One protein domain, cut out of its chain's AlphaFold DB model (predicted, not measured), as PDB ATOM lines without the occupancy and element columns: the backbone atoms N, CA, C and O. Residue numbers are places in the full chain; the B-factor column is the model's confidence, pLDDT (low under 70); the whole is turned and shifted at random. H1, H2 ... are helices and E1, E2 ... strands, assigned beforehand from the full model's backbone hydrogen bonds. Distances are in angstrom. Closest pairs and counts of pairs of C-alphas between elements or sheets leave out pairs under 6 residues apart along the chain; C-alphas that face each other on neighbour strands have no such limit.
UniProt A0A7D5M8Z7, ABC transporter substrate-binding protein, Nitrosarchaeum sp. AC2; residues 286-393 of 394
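Overview. This is residues 286 to 393 of the 394 residues of the protein "ABC transporter substrate-binding protein" of Nitrosarchaeum sp. AC2 (UniProt A0A7D5M8Z7). A long helical hairpin, H1 and H2, meets at its turn and is open beyond it; a small head sits to one side, a three-stranded sheet with H4 packed over one face. The short helix H3 lies between the head and the early part of H1, touching H1 and grazing the sheet. The printed part has 108 residues, with four named helices and three named strands in the order H1 H2 H3 E1 E2 H4 E3; the sheet runs E2 E1 E3, antiparallel throughout, and the class is mostly helix. The whole is only just compact, close to loose, with a radius of gyration of the C-alphas of 15.3 A, and flat, spanning 42 by 40 by 20 A.

Arrangement. H1, residues 290 to 314, and H2, residues 319 to 335, form a helical hairpin at a shallow tilt of 14 degrees, opposite ways. They only just touch, with 3 pairs of C-alphas within 8 A, made by residues 310 to 314 and 322 to 325 alone; the closest C-alphas, of Ser 314 and Lys 322, are 6.0 A apart. H3, residues 343 to 348, is apart from H2 but touches residues 293 to 300 of H1, closest at the C-alphas of Ile 296 and Gln 346, 6.9 A, at a steep tilt of 43 degrees. E1, residues 362 to 367, and E2, residues 373 to 377, form an antiparallel hairpin at 139 degrees, with N 363 and O 376 at 2.7 A and N 374 and O 365 at 2.8 A, within hydrogen-bond range. H3 only grazes the sheet with its residues 343 to 347; its C-alpha closest to E2 is that of Pro 343, 6.0 A from that of Pro 373. H4, residues 378 to 386, is on the sheet at a height of 7.8 A, over E1 and along the strands, at 22 degrees on the local plane. E3, residues 390 to 392, is the antiparallel neighbour of E1 at 121 degrees, with N 366 and O 391 at 2.8 A. E2, H4 and E3 make a split strand-helix-strand unit, a strand, a helix and a strand of the same sheet in turn along the chain, with E1 between the two strands in the sheet, and its crossover is right-handed. H1 and H2 are not on the sheet and are apart from H4. In H1, H2, H3 and H4 every O i to N i+4 pair is within hydrogen-bond range.

Along the chain. H1 begins at C-alpha 290, (137.863, -27.341, -8.050), and runs 35.9 A; H2 runs 24.5 A, to C-alpha 335 at (157.397, -20.281, 5.379). E1 measures 14.8 A, E2 13.4 A and H4 12.5 A; H3 and E3 are shorter. E3 ends at C-alpha 392, (130.591, -16.663, 19.354).

Size, cuts and confidence. The C-alphas farthest apart, of Gly 286 and Thr 318, are 46.4 A apart. The printed part has no cut. The link from H3 to E1, residues 349 to 361, is long; the others are tight, but for the short link from H2 to H3. The mean pLDDT of the printed part is 72.6, and 29 residues are under 70, among them 286 to 288 and 329 to 341.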
ATOM      1  N   GLY A 286     131.122 -17.945  -6.236       55.16
ATOM      2  CA  GLY A 286     131.113 -18.861  -7.386       55.16
ATOM      3  C   GLY A 286     132.364 -18.876  -8.285       55.16
ATOM      4  O   GLY A 286     132.278 -19.349  -9.414       55.16
ATOM      5  N   LYS A 287     133.524 -18.365  -7.843       59.56
ATOM      6  CA  LYS A 287     134.737 -18.203  -8.685       59.56
ATOM      7  C   LYS A 287     135.967 -19.014  -8.240       59.56
ATOM      8  O   LYS A 287     137.095 -18.659  -8.582       59.56
ATOM      9  N   LEU A 288     135.792 -20.088  -7.470       62.81
ATOM     10  CA  LEU A 288     136.882 -21.013  -7.124       62.81
ATOM     11  C   LEU A 288     136.814 -22.267  -7.999       62.81
ATOM     12  O   LEU A 288     135.805 -22.971  -7.990       62.81
ATOM     13  N   THR A 289     137.892 -22.536  -8.741       73.00
ATOM     14  CA  THR A 289     138.072 -23.791  -9.485       73.00
ATOM     15  C   THR A 289     138.200 -24.959  -8.510       73.00
ATOM     16  O   THR A 289     138.648 -24.772  -7.375       73.00
ATOM     17  N   ASP A 290     137.832 -26.167  -8.933       75.50
ATOM     18  CA  ASP A 290     137.863 -27.341  -8.050       75.50
ATOM     19  C   ASP A 290     139.283 -27.668  -7.558       75.50
ATOM     20  O   ASP A 290     139.462 -28.047  -6.403       75.50
ATOM     21  N   GLU A 291     140.306 -27.374  -8.366       76.75
ATOM     22  CA  GLU A 291     141.718 -27.438  -7.962       76.75
ATOM     23  C   GLU A 291     142.041 -26.492  -6.794       76.75
ATOM     24  O   GLU A 291     142.700 -26.882  -5.833       76.75
ATOM     25  N   LYS A 292     141.529 -25.254  -6.829       73.81
ATOM     26  CA  LYS A 292     141.736 -24.283  -5.745       73.81
ATOM     27  C   LYS A 292     140.975 -24.669  -4.479       73.81
ATOM     28  O   LYS A 292     141.451 -24.389  -3.384       73.81
ATOM     29  N   LYS A 293     139.806 -25.306  -4.605       76.69
ATOM     30  CA  LYS A 293     139.075 -25.845  -3.446       76.69
ATOM     31  C   LYS A 293     139.849 -26.992  -2.798       76.69
ATOM     32  O   LYS A 293     139.980 -27.004  -1.578       76.69
ATOM     33  N   ALA A 294     140.394 -27.909  -3.599       80.12
ATOM     34  CA  ALA A 294     141.202 -29.021  -3.106       80.12
ATOM     35  C   ALA A 294     142.469 -28.538  -2.376       80.12
ATOM     36  O   ALA A 294     142.756 -29.029  -1.286       80.12
ATOM     37  N   ASP A 295     143.167 -27.528  -2.915       80.19
ATOM     38  CA  ASP A 295     144.312 -26.891  -2.244       80.19
ATOM     39  C   ASP A 295     143.919 -26.292  -0.883       80.19
ATOM     40  O   ASP A 295     144.576 -26.534   0.129       80.19
ATOM     41  N   ILE A 296     142.803 -25.554  -0.833       75.62
ATOM     42  CA  ILE A 296     142.307 -24.952   0.411       75.62
ATOM     43  C   ILE A 296     141.985 -26.022   1.463       75.62
ATOM     44  O   ILE A 296     142.340 -25.848   2.629       75.62
ATOM     45  N   LEU A 297     141.346 -27.125   1.067       79.19
ATOM     46  CA  LEU A 297     140.995 -28.223   1.973       79.19
ATOM     47  C   LEU A 297     142.233 -28.953   2.508       79.19
ATOM     48  O   LEU A 297     142.320 -29.193   3.712       79.19
ATOM     49  N   ALA A 298     143.207 -29.261   1.646       80.88
ATOM     50  CA  ALA A 298     144.454 -29.907   2.058       80.88
ATOM     51  C   ALA A 298     145.213 -29.051   3.084       80.88
ATOM     52  O   ALA A 298     145.617 -29.527   4.144       80.88
ATOM     53  N   ARG A 299     145.309 -27.747   2.819       73.94
ATOM     54  CA  ARG A 299     146.006 -26.792   3.689       73.94
ATOM     55  C   ARG A 299     145.274 -26.545   5.006       73.94
ATOM     56  O   ARG A 299     145.917 -26.366   6.038       73.94
ATOM     57  N   HIS A 300     143.940 -26.545   5.000       78.00
ATOM     58  CA  HIS A 300     143.148 -26.480   6.233       78.00
ATOM     59  C   HIS A 300     143.391 -27.709   7.118       78.00
ATOM     60  O   HIS A 300     143.627 -27.552   8.317       78.00
ATOM     61  N   ALA A 301     143.441 -28.908   6.528       80.25
ATOM     62  CA  ALA A 301     143.728 -30.145   7.253       80.25
ATOM     63  C   ALA A 301     145.135 -30.148   7.879       80.25
ATOM     64  O   ALA A 301     145.277 -30.471   9.061       80.25
ATOM     65  N   GLU A 302     146.157 -29.720   7.132       77.25
ATOM     66  CA  GLU A 302     147.528 -29.574   7.645       77.25
ATOM     67  C   GLU A 302     147.596 -28.600   8.829       77.25
ATOM     68  O   GLU A 302     148.219 -28.888   9.852       77.25
ATOM     69  N   MET A 303     146.901 -27.462   8.737       71.88
ATOM     70  CA  MET A 303     146.856 -26.470   9.813       71.88
ATOM     71  C   MET A 303     146.111 -26.968  11.054       71.88
ATOM     72  O   MET A 303     146.547 -26.693  12.176       71.88
ATOM     73  N   LYS A 304     145.005 -27.700  10.875       77.00
ATOM     74  CA  LYS A 304     144.243 -28.319  11.972       77.00
ATOM     75  C   LYS A 304     145.113 -29.330  12.725       77.00
ATOM     76  O   LYS A 304     145.180 -29.274  13.953       77.00
ATOM     77  N   ALA A 305     145.844 -30.177  11.995       79.25
ATOM     78  CA  ALA A 305     146.786 -31.135  12.570       79.25
ATOM     79  C   ALA A 305     147.906 -30.426  13.350       79.25
ATOM     80  O   ALA A 305     148.131 -30.706  14.528       79.25
ATOM     81  N   LEU A 306     148.530 -29.417  12.746       70.88
ATOM     82  CA  LEU A 306     149.643 -28.702  13.363       70.88
ATOM     83  C   LEU A 306     149.225 -27.919  14.621       70.88
ATOM     84  O   LEU A 306     149.958 -27.882  15.609       70.88
ATOM     85  N   LYS A 307     148.014 -27.348  14.641       70.38
ATOM     86  CA  LYS A 307     147.436 -26.737  15.850       70.38
ATOM     87  C   LYS A 307     147.095 -27.759  16.931       70.38
ATOM     88  O   LYS A 307     147.251 -27.441  18.109       70.38
ATOM     89  N   SER A 308     146.629 -28.957  16.571       75.94
ATOM     90  CA  SER A 308     146.401 -30.016  17.562       75.94
ATOM     91  C   SER A 308     147.705 -30.484  18.210       75.94
ATOM     92  O   SER A 308     147.763 -30.552  19.436       75.94
ATOM     93  N   GLU A 309     148.774 -30.658  17.424       74.88
ATOM     94  CA  GLU A 309     150.109 -30.979  17.941       74.88
ATOM     95  C   GLU A 309     150.639 -29.881  18.872       74.88
ATOM     96  O   GLU A 309     151.235 -30.172  19.907       74.88
ATOM     97  N   LEU A 310     150.402 -28.607  18.539       67.31
ATOM     98  CA  LEU A 310     150.756 -27.487  19.413       67.31
ATOM     99  C   LEU A 310     149.977 -27.501  20.725       67.31
ATOM    100  O   LEU A 310     150.570 -27.255  21.770       67.31
ATOM    101  N   ARG A 311     148.668 -27.781  20.699       70.56
ATOM    102  CA  ARG A 311     147.858 -27.873  21.925       70.56
ATOM    103  C   ARG A 311     148.377 -28.987  22.828       70.56
ATOM    104  O   ARG A 311     148.565 -28.743  24.017       70.56
ATOM    105  N   GLU A 312     148.687 -30.148  22.257       78.44
ATOM    106  CA  GLU A 312     149.250 -31.286  22.985       78.44
ATOM    107  C   GLU A 312     150.624 -30.950  23.583       78.44
ATOM    108  O   GLU A 312     150.803 -31.044  24.797       78.44
ATOM    109  N   LYS A 313     151.561 -30.435  22.777       74.19
ATOM    110  CA  LYS A 313     152.902 -30.040  23.247       74.19
ATOM    111  C   LYS A 313     152.848 -28.913  24.282       74.19
ATOM    112  O   LYS A 313     153.514 -28.985  25.307       74.19
ATOM    113  N   SER A 314     152.006 -27.899  24.072       64.88
ATOM    114  CA  SER A 314     151.864 -26.760  24.990       64.88
ATOM    115  C   SER A 314     151.316 -27.144  26.366       64.88
ATOM    116  O   SER A 314     151.546 -26.412  27.326       64.88
ATOM    117  N   SER A 315     150.617 -28.279  26.480       67.12
ATOM    118  CA  SER A 315     150.065 -28.751  27.755       67.12
ATOM    119  C   SER A 315     151.125 -29.307  28.715       67.12
ATOM    120  O   SER A 315     150.871 -29.391  29.914       67.12
ATOM    121  N   ILE A 316     152.316 -29.637  28.200       72.62
ATOM    122  CA  ILE A 316     153.406 -30.300  28.936       72.62
ATOM    123  C   ILE A 316     154.561 -29.322  29.233       72.62
ATOM    124  O   ILE A 316     155.385 -29.584  30.104       72.62
ATOM    125  N   LEU A 317     154.613 -28.184  28.534       70.12
ATOM    126  CA  LEU A 317     155.754 -27.264  28.535       70.12
ATOM    127  C   LEU A 317     155.626 -26.107  29.545       70.12
ATOM    128  O   LEU A 317     154.524 -25.656  29.882       70.12
ATOM    129  N   THR A 318     156.771 -25.595  29.996       73.50
ATOM    130  CA  THR A 318     156.879 -24.364  30.798       73.50
ATOM    131  C   THR A 318     156.609 -23.112  29.951       73.50
ATOM    132  O   THR A 318     156.555 -23.169  28.722       73.50
ATOM    133  N   ASP A 319     156.384 -21.958  30.584       70.38
ATOM    134  CA  ASP A 319     155.986 -20.736  29.864       70.38
ATOM    135  C   ASP A 319     157.071 -20.188  28.919       70.38
ATOM    136  O   ASP A 319     156.738 -19.566  27.907       70.38
ATOM    137  N   GLU A 320     158.342 -20.483  29.190       73.06
ATOM    138  CA  GLU A 320     159.490 -20.141  28.338       73.06
ATOM    139  C   GLU A 320     159.543 -21.048  27.097       73.06
ATOM    140  O   GLU A 320     159.580 -20.566  25.964       73.06
ATOM    141  N   GLU A 321     159.391 -22.359  27.284       73.12
ATOM    142  CA  GLU A 321     159.327 -23.340  26.191       73.12
ATOM    143  C   GLU A 321     158.080 -23.141  25.306       73.12
ATOM    144  O   GLU A 321     158.118 -23.354  24.093       73.12
ATOM    145  N   LYS A 322     156.963 -22.664  25.876       66.88
ATOM    146  CA  LYS A 322     155.779 -22.253  25.099       66.88
ATOM    147  C   LYS A 322     156.064 -21.056  24.195       66.88
ATOM    148  O   LYS A 322     155.461 -20.969  23.124       66.88
ATOM    149  N   GLN A 323     156.915 -20.114  24.606       67.69
ATOM    150  CA  GLN A 323     157.267 -18.961  23.772       67.69
ATOM    151  C   GLN A 323     158.150 -19.372  22.591       67.69
ATOM    152  O   GLN A 323     157.900 -18.913  21.475       67.69
ATOM    153  N   GLU A 324     159.100 -20.282  22.801       76.50
ATOM    154  CA  GLU A 324     159.921 -20.843  21.720       76.50
ATOM    155  C   GLU A 324     159.079 -21.652  20.725       76.50
ATOM    156  O   GLU A 324     159.160 -21.423  19.518       76.50
ATOM    157  N   LEU A 325     158.170 -22.499  21.220       69.44
ATOM    158  CA  LEU A 325     157.244 -23.277  20.388       69.44
ATOM    159  C   LEU A 325     156.324 -22.374  19.539       69.44
ATOM    160  O   LEU A 325     156.032 -22.674  18.380       69.44
ATOM    161  N   ARG A 326     155.875 -21.239  20.098       65.88
ATOM    162  CA  ARG A 326     155.106 -20.217  19.363       65.88
ATOM    163  C   ARG A 326     155.952 -19.517  18.306       65.88
ATOM    164  O   ARG A 326     155.454 -19.256  17.213       65.88
ATOM    165  N   ALA A 327     157.214 -19.211  18.597       72.12
ATOM    166  CA  ALA A 327     158.118 -18.603  17.624       72.12
ATOM    167  C   ALA A 327     158.407 -19.557  16.451       72.12
ATOM    168  O   ALA A 327     158.307 -19.145  15.294       72.12
ATOM    169  N   GLU A 328     158.661 -20.837  16.735       73.25
ATOM    170  CA  GLU A 328     158.841 -21.889  15.727       73.25
ATOM    171  C   GLU A 328     157.579 -22.067  14.869       73.25
ATOM    172  O   GLU A 328     157.652 -22.144  13.641       73.25
ATOM    173  N   PHE A 329     156.398 -22.041  15.496       66.88
ATOM    174  CA  PHE A 329     155.125 -22.049  14.781       66.88
ATOM    175  C   PHE A 329     154.964 -20.839  13.860       66.88
ATOM    176  O   PHE A 329     154.571 -21.000  12.706       66.88
ATOM    177  N   ILE A 330     155.272 -19.631  14.341       65.25
ATOM    178  CA  ILE A 330     155.184 -18.404  13.547       65.25
ATOM    179  C   ILE A 330     156.141 -18.467  12.354       65.25
ATOM    180  O   ILE A 330     155.749 -18.067  11.260       65.25
ATOM    181  N   GLU A 331     157.355 -18.988  12.522       68.62
ATOM    182  CA  GLU A 331     158.311 -19.170  11.422       68.62
ATOM    183  C   GLU A 331     157.847 -20.233  10.419       68.62
ATOM    184  O   GLU A 331     157.835 -19.979   9.213       68.62
ATOM    185  N   LYS A 332     157.336 -21.379  10.880       66.25
ATOM    186  CA  LYS A 332     156.763 -22.408   9.997       66.25
ATOM    187  C   LYS A 332     155.530 -21.883   9.249       66.25
ATOM    188  O   LYS A 332     155.411 -22.063   8.039       66.25
ATOM    189  N   ALA A 333     154.671 -21.117   9.919       60.66
ATOM    190  CA  ALA A 333     153.524 -20.441   9.313       60.66
ATOM    191  C   ALA A 333     153.929 -19.311   8.347       60.66
ATOM    192  O   ALA A 333     153.218 -19.052   7.374       60.66
ATOM    193  N   LYS A 334     155.071 -18.646   8.577       60.41
ATOM    194  CA  LYS A 334     155.662 -17.680   7.639       60.41
ATOM    195  C   LYS A 334     156.289 -18.367   6.433       60.41
ATOM    196  O   LYS A 334     156.140 -17.844   5.346       60.41
ATOM    197  N   SER A 335     156.931 -19.529   6.560       58.62
ATOM    198  CA  SER A 335     157.397 -20.281   5.379       58.62
ATOM    199  C   SER A 335     156.232 -20.750   4.500       58.62
ATOM    200  O   SER A 335     156.343 -20.797   3.279       58.62
ATOM    201  N   ALA A 336     155.063 -20.967   5.107       54.31
ATOM    202  CA  ALA A 336     153.808 -21.206   4.416       54.31
ATOM    203  C   ALA A 336     153.098 -19.905   3.972       54.31
ATOM    204  O   ALA A 336     151.902 -19.963   3.717       54.31
ATOM    205  N   GLN A 337     153.789 -18.747   3.891       43.91
ATOM    206  CA  GLN A 337     153.306 -17.339   3.868       43.91
ATOM    207  C   GLN A 337     152.097 -16.965   2.990       43.91
ATOM    208  O   GLN A 337     151.583 -15.854   3.106       43.91
ATOM    209  N   LEU A 338     151.589 -17.864   2.157       42.19
ATOM    210  CA  LEU A 338     150.309 -17.752   1.460       42.19
ATOM    211  C   LEU A 338     149.129 -18.389   2.242       42.19
ATOM    212  O   LEU A 338     148.027 -18.459   1.700       42.19
ATOM    213  N   ALA A 339     149.331 -18.904   3.469       49.19
ATOM    214  CA  ALA A 339     148.442 -19.851   4.182       49.19
ATOM    215  C   ALA A 339     147.510 -19.309   5.268       49.19
ATOM    216  O   ALA A 339     146.877 -20.101   5.962       49.19
ATOM    217  N   TRP A 340     147.307 -17.996   5.371       62.75
ATOM    218  CA  TRP A 340     146.121 -17.500   6.078       62.75
ATOM    219  C   TRP A 340     144.945 -17.426   5.112       62.75
ATOM    220  O   TRP A 340     144.621 -16.369   4.573       62.75
ATOM    221  N   ILE A 341     144.328 -18.587   4.882       69.81
ATOM    222  CA  ILE A 341     143.104 -18.702   4.089       69.81
ATOM    223  C   ILE A 341     142.037 -17.882   4.804       69.81
ATOM    224  O   ILE A 341     141.707 -18.148   5.962       69.81
ATOM    225  N   SER A 342     141.522 -16.849   4.142       74.06
ATOM    226  CA  SER A 342     140.506 -16.001   4.765       74.06
ATOM    227  C   SER A 342     139.274 -16.844   5.138       74.06
ATOM    228  O   SER A 342     138.938 -17.771   4.399       74.06
ATOM    229  N   PRO A 343     138.548 -16.523   6.227       77.06
ATOM    230  CA  PRO A 343     137.328 -17.247   6.607       77.06
ATOM    231  C   PRO A 343     136.339 -17.405   5.452       77.06
ATOM    232  O   PRO A 343     135.722 -18.449   5.285       77.06
ATOM    233  N   ARG A 344     136.256 -16.390   4.584       73.25
ATOM    234  CA  ARG A 344     135.440 -16.431   3.369       73.25
ATOM    235  C   ARG A 344     135.878 -17.525   2.400       73.25
ATOM    236  O   ARG A 344     135.023 -18.252   1.921       73.25
ATOM    237  N   GLN A 345     137.177 -17.648   2.132       75.69
ATOM    238  CA  GLN A 345     137.716 -18.683   1.246       75.69
ATOM    239  C   GLN A 345     137.562 -20.089   1.837       75.69
ATOM    240  O   GLN A 345     137.321 -21.023   1.081       75.69
ATOM    241  N   GLN A 346     137.648 -20.233   3.165       76.94
ATOM    242  CA  GLN A 346     137.395 -21.511   3.840       76.94
ATOM    243  C   GLN A 346     135.933 -21.952   3.639       76.94
ATOM    244  O   GLN A 346     135.689 -23.064   3.175       76.94
ATOM    245  N   VAL A 347     134.970 -21.044   3.844       77.75
ATOM    246  CA  VAL A 347     133.545 -21.305   3.551       77.75
ATOM    247  C   VAL A 347     133.321 -21.614   2.071       77.75
ATOM    248  O   VAL A 347     132.596 -22.547   1.738       77.75
ATOM    249  N   SER A 348     133.958 -20.872   1.157       73.56
ATOM    250  CA  SER A 348     133.844 -21.141  -0.287       73.56
ATOM    251  C   SER A 348     134.368 -22.515  -0.698       73.56
ATOM    252  O   SER A 348     133.920 -23.062  -1.704       73.56
ATOM    253  N   ALA A 349     135.339 -23.051   0.041       75.94
ATOM    254  CA  ALA A 349     135.884 -24.383  -0.181       75.94
ATOM    255  C   ALA A 349     135.020 -25.497   0.433       75.94
ATOM    256  O   ALA A 349     135.323 -26.668   0.227       75.94
ATOM    257  N   GLY A 350     133.935 -25.149   1.136       75.12
ATOM    258  CA  GLY A 350     133.009 -26.099   1.751       75.12
ATOM    259  C   GLY A 350     133.329 -26.446   3.206       75.12
ATOM    260  O   GLY A 350     132.770 -27.409   3.720       75.12
ATOM    261  N   ILE A 351     134.209 -25.691   3.871       77.31
ATOM    262  CA  ILE A 351     134.484 -25.858   5.304       77.31
ATOM    263  C   ILE A 351     133.318 -25.263   6.097       77.31
ATOM    264  O   ILE A 351     132.897 -24.130   5.831       77.31
ATOM    265  N   ASP A 352     132.800 -26.022   7.064       76.56
ATOM    266  CA  ASP A 352     131.717 -25.565   7.932       76.56
ATOM    267  C   ASP A 352     132.142 -24.345   8.761       76.56
ATOM    268  O   ASP A 352     133.297 -24.218   9.174       76.56
ATOM    269  N   ALA A 353     131.197 -23.440   9.021       69.62
ATOM    270  CA  ALA A 353     131.481 -22.191   9.712       69.62
ATOM    271  C   ALA A 353     132.057 -22.390  11.126       69.62
ATOM    272  O   ALA A 353     132.828 -21.539  11.564       69.62
ATOM    273  N   GLY A 354     131.733 -23.493  11.811       69.12
ATOM    274  CA  GLY A 354     132.275 -23.835  13.131       69.12
ATOM    275  C   GLY A 354     133.670 -24.472  13.101       69.12
ATOM    276  O   GLY A 354     134.332 -24.540  14.136       69.12
ATOM    277  N   GLU A 355     134.146 -24.907  11.931       72.38
ATOM    278  CA  GLU A 355     135.459 -25.547  11.743       72.38
ATOM    279  C   GLU A 355     136.521 -24.601  11.160       72.38
ATOM    280  O   GLU A 355     137.636 -25.017  10.829       72.38
ATOM    281  N   ILE A 356     136.193 -23.316  11.021       80.19
ATOM    282  CA  ILE A 356     137.098 -22.318  10.454       80.19
ATOM    283  C   ILE A 356     138.248 -22.040  11.408       80.19
ATOM    284  O   ILE A 356     138.072 -21.664  12.567       80.19
ATOM    285  N   GLU A 357     139.459 -22.141  10.878       76.06
ATOM    286  CA  GLU A 357     140.663 -21.903  11.657       76.06
ATOM    287  C   GLU A 357     141.149 -20.463  11.460       76.06
ATOM    288  O   GLU A 357     141.504 -20.040  10.356       76.06
ATOM    289  N   CYS A 358     141.177 -19.700  12.558       75.56
ATOM    290  CA  CYS A 358     141.655 -18.317  12.599       75.56
ATOM    291  C   CYS A 358     143.146 -18.199  12.903       75.56
ATOM    292  O   CYS A 358     143.774 -19.124  13.428       75.56
ATOM    293  N   ARG A 359     143.711 -17.022  12.609       72.56
ATOM    294  CA  ARG A 359     145.087 -16.685  12.983       72.56
ATOM    295  C   ARG A 359     145.308 -16.798  14.479       72.56
ATOM    296  O   ARG A 359     144.416 -16.485  15.254       72.56
ATOM    297  N   GLU A 360     146.485 -17.256  14.890       66.75
ATOM    298  CA  GLU A 360     146.839 -17.246  16.308       66.75
ATOM    299  C   GLU A 360     146.695 -15.819  16.870       66.75
ATOM    300  O   GLU A 360     147.087 -14.842  16.225       66.75
ATOM    301  N   GLY A 361     146.048 -15.700  18.031       63.28
ATOM    302  CA  GLY A 361     145.645 -14.416  18.619       63.28
ATOM    303  C   GLY A 361     144.337 -13.825  18.066       63.28
ATOM    304  O   GLY A 361     143.922 -12.756  18.517       63.28
ATOM    305  N   TYR A 362     143.679 -14.501  17.119       75.75
ATOM    306  CA  TYR A 362     142.368 -14.131  16.591       75.75
ATOM    307  C   TYR A 362     141.315 -15.170  16.981       75.75
ATOM    308  O   TYR A 362     141.514 -16.374  16.830       75.75
ATOM    309  N   SER A 363     140.168 -14.677  17.432       77.50
ATOM    310  CA  SER A 363     138.986 -15.464  17.757       77.50
ATOM    311  C   SER A 363     138.028 -15.475  16.573       77.50
ATOM    312  O   SER A 363     137.814 -14.449  15.916       77.50
ATOM    313  N   LEU A 364     137.444 -16.642  16.312       81.31
ATOM    314  CA  LEU A 364     136.377 -16.795  15.337       81.31
ATOM    315  C   LEU A 364     135.060 -16.296  15.938       81.31
ATOM    316  O   LEU A 364     134.644 -16.744  17.006       81.31
ATOM    317  N   VAL A 365     134.399 -15.378  15.241       81.94
ATOM    318  CA  VAL A 365     133.064 -14.883  15.585       81.94
ATOM    319  C   VAL A 365     132.166 -14.898  14.358       81.94
ATOM    320  O   VAL A 365     132.626 -14.724  13.228       81.94
ATOM    321  N   MET A 366     130.867 -15.060  14.572       79.81
ATOM    322  CA  MET A 366     129.855 -15.027  13.524       79.81
ATOM    323  C   MET A 366     129.157 -13.677  13.546       79.81
ATOM    324  O   MET A 366     128.682 -13.222  14.580       79.81
ATOM    325  N   LYS A 367     129.074 -13.001  12.405       81.00
ATOM    326  CA  LYS A 367     128.433 -11.687  12.346       81.00
ATOM    327  C   LYS A 367     126.914 -11.818  12.505       81.00
ATOM    328  O   LYS A 367     126.267 -12.454  11.673       81.00
ATOM    329  N   SER A 368     126.318 -11.123  13.475       75.75
ATOM    330  CA  SER A 368     124.871 -11.195  13.757       75.75
ATOM    331  C   SER A 368     124.005 -10.752  12.571       75.75
ATOM    332  O   SER A 368     122.863 -11.173  12.422       75.75
ATOM    333  N   SER A 369     124.538  -9.894  11.693       72.06
ATOM    334  CA  SER A 369     123.788  -9.355  10.553       72.06
ATOM    335  C   SER A 369     123.595 -10.346   9.404       72.06
ATOM    336  O   SER A 369     122.622 -10.238   8.666       72.06
ATOM    337  N   ASN A 370     124.550 -11.245   9.163       69.19
ATOM    338  CA  ASN A 370     124.550 -12.085   7.958       69.19
ATOM    339  C   ASN A 370     125.050 -13.517   8.180       69.19
ATOM    340  O   ASN A 370     125.116 -14.267   7.213       69.19
ATOM    341  N   GLY A 371     125.382 -13.892   9.418       71.56
ATOM    342  CA  GLY A 371     125.849 -15.232   9.759       71.56
ATOM    343  C   GLY A 371     127.185 -15.595   9.116       71.56
ATOM    344  O   GLY A 371     127.483 -16.776   9.000       71.56
ATOM    345  N   LEU A 372     127.976 -14.618   8.655       76.69
ATOM    346  CA  LEU A 372     129.287 -14.904   8.075       76.69
ATOM    347  C   LEU A 372     130.375 -14.971   9.155       76.69
ATOM    348  O   LEU A 372     130.383 -14.124  10.058       76.69
ATOM    349  N   PRO A 373     131.331 -15.906   9.020       81.06
ATOM    350  CA  PRO A 373     132.458 -16.035   9.929       81.06
ATOM    351  C   PRO A 373     133.483 -14.920   9.722       81.06
ATOM    352  O   PRO A 373     133.803 -14.526   8.594       81.06
ATOM    353  N   MET A 374     134.027 -14.419  10.828       82.56
ATOM    354  CA  MET A 374     135.084 -13.414  10.871       82.56
ATOM    355  C   MET A 374     136.119 -13.778  11.932       82.56
ATOM    356  O   MET A 374     135.773 -14.129  13.055       82.56
ATOM    357  N   CYS A 375     137.397 -13.630  11.592       83.38
ATOM    358  CA  CYS A 375     138.485 -13.710  12.561       83.38
ATOM    359  C   CYS A 375     138.817 -12.301  13.048       83.38
ATOM    360  O   CYS A 375     139.277 -11.471  12.261       83.38
ATOM    361  N   LEU A 376     138.613 -12.033  14.336       78.56
ATOM    362  CA  LEU A 376     138.939 -10.755  14.975       78.56
ATOM    363  C   LEU A 376     139.971 -10.968  16.079       78.56
ATOM    364  O   LEU A 376     140.027 -12.041  16.665       78.56
ATOM    365  N   LYS A 377     140.774  -9.946  16.392       80.62
ATOM    366  CA  LYS A 377     141.616  -9.985  17.597       80.62
ATOM    367  C   LYS A 377     140.730 -10.193  18.828       80.62
ATOM    368  O   LYS A 377     139.603  -9.699  18.848       80.62
ATOM    369  N   ALA A 378     141.227 -10.914  19.831       73.75
ATOM    370  CA  ALA A 378     140.430 -11.318  20.993       73.75
ATOM    371  C   ALA A 378     139.729 -10.139  21.708       73.75
ATOM    372  O   ALA A 378     138.552 -10.232  22.043       73.75
ATOM    373  N   ASP A 379     140.416  -9.005  21.861       73.88
ATOM    374  CA  ASP A 379     139.882  -7.763  22.439       73.88
ATOM    375  C   ASP A 379     138.724  -7.170  21.613       73.88
ATOM    376  O   ASP A 379     137.690  -6.759  22.138       73.88
ATOM    377  N   SER A 380     138.879  -7.168  20.291       79.88
ATOM    378  CA  SER A 380     137.887  -6.667  19.342       79.88
ATOM    379  C   SER A 380     136.689  -7.612  19.219       79.88
ATOM    380  O   SER A 380     135.561  -7.153  19.052       79.88
ATOM    381  N   ALA A 381     136.924  -8.923  19.324       76.56
ATOM    382  CA  ALA A 381     135.884  -9.945  19.331       76.56
ATOM    383  C   ALA A 381     134.947  -9.768  20.534       76.56
ATOM    384  O   ALA A 381     133.734  -9.724  20.345       76.56
ATOM    385  N   LEU A 382     135.501  -9.569  21.737       73.00
ATOM    386  CA  LEU A 382     134.724  -9.311  22.956       73.00
ATOM    387  C   LEU A 382     133.841  -8.070  22.809       73.00
ATOM    388  O   LEU A 382     132.627  -8.161  22.969       73.00
ATOM    389  N   ARG A 383     134.414  -6.942  22.366       76.94
ATOM    390  CA  ARG A 383     133.648  -5.707  22.130       76.94
ATOM    391  C   ARG A 383     132.537  -5.895  21.096       76.94
ATOM    392  O   ARG A 383     131.477  -5.289  21.212       76.94
ATOM    393  N   MET A 384     132.757  -6.694  20.053       78.88
ATOM    394  CA  MET A 384     131.729  -6.956  19.036       78.88
ATOM    395  C   MET A 384     130.594  -7.842  19.555       78.88
ATOM    396  O   MET A 384     129.451  -7.644  19.140       78.88
ATOM    397  N   ILE A 385     130.896  -8.774  20.459       78.75
ATOM    398  CA  ILE A 385     129.902  -9.626  21.119       78.75
ATOM    399  C   ILE A 385     129.082  -8.812  22.125       78.75
ATOM    400  O   ILE A 385     127.856  -8.842  22.070       78.75
ATOM    401  N   GLU A 386     129.735  -8.016  22.977       75.19
ATOM    402  CA  GLU A 386     129.073  -7.148  23.967       75.19
ATOM    403  C   GLU A 386     128.109  -6.150  23.317       75.19
ATOM    404  O   GLU A 386     127.013  -5.912  23.818       75.19
ATOM    405  N   ASN A 387     128.485  -5.607  22.157       79.25
ATOM    406  CA  ASN A 387     127.643  -4.687  21.393       79.25
ATOM    407  C   ASN A 387     126.593  -5.398  20.508       79.25
ATOM    408  O   ASN A 387     125.884  -4.737  19.749       79.25
ATOM    409  N   GLY A 388     126.502  -6.733  20.546       75.69
ATOM    410  CA  GLY A 388     125.517  -7.526  19.796       75.69
ATOM    411  C   GLY A 388     125.762  -7.629  18.282       75.69
ATOM    412  O   GLY A 388     124.916  -8.146  17.544       75.69
ATOM    413  N   PHE A 389     126.910  -7.162  17.785       72.81
ATOM    414  CA  PHE A 389     127.258  -7.192  16.358       72.81
ATOM    415  C   PHE A 389     127.799  -8.545  15.887       72.81
ATOM    416  O   PHE A 389     127.792  -8.825  14.682       72.81
ATOM    417  N   ALA A 390     128.253  -9.380  16.820       79.44
ATOM    418  CA  ALA A 390     128.700 -10.735  16.555       79.44
ATOM    419  C   ALA A 390     128.236 -11.707  17.648       79.44
ATOM    420  O   ALA A 390     127.996 -11.306  18.783       79.44
ATOM    421  N   VAL A 391     128.146 -12.986  17.301       81.12
ATOM    422  CA  VAL A 391     127.949 -14.098  18.232       81.12
ATOM    423  C   VAL A 391     129.195 -14.992  18.221       81.12
ATOM    424  O   VAL A 391     129.885 -15.054  17.196       81.12
ATOM    425  N   PRO A 392     129.527 -15.663  19.335       76.06
ATOM    426  CA  PRO A 392     130.591 -16.663  19.354       76.06
ATOM    427  C   PRO A 392     130.347 -17.727  18.281       76.06
ATOM    428  O   PRO A 392     129.208 -18.132  18.055       76.06
ATOM    429  N   ALA A 393     131.405 -18.145  17.584       64.75
ATOM    430  CA  ALA A 393     131.308 -19.231  16.609       64.75
ATOM    431  C   ALA A 393     131.276 -20.624  17.264       64.75
ATOM    432  O   ALA A 393     130.972 -21.590  16.574       64.75
TER     433      ALA A 393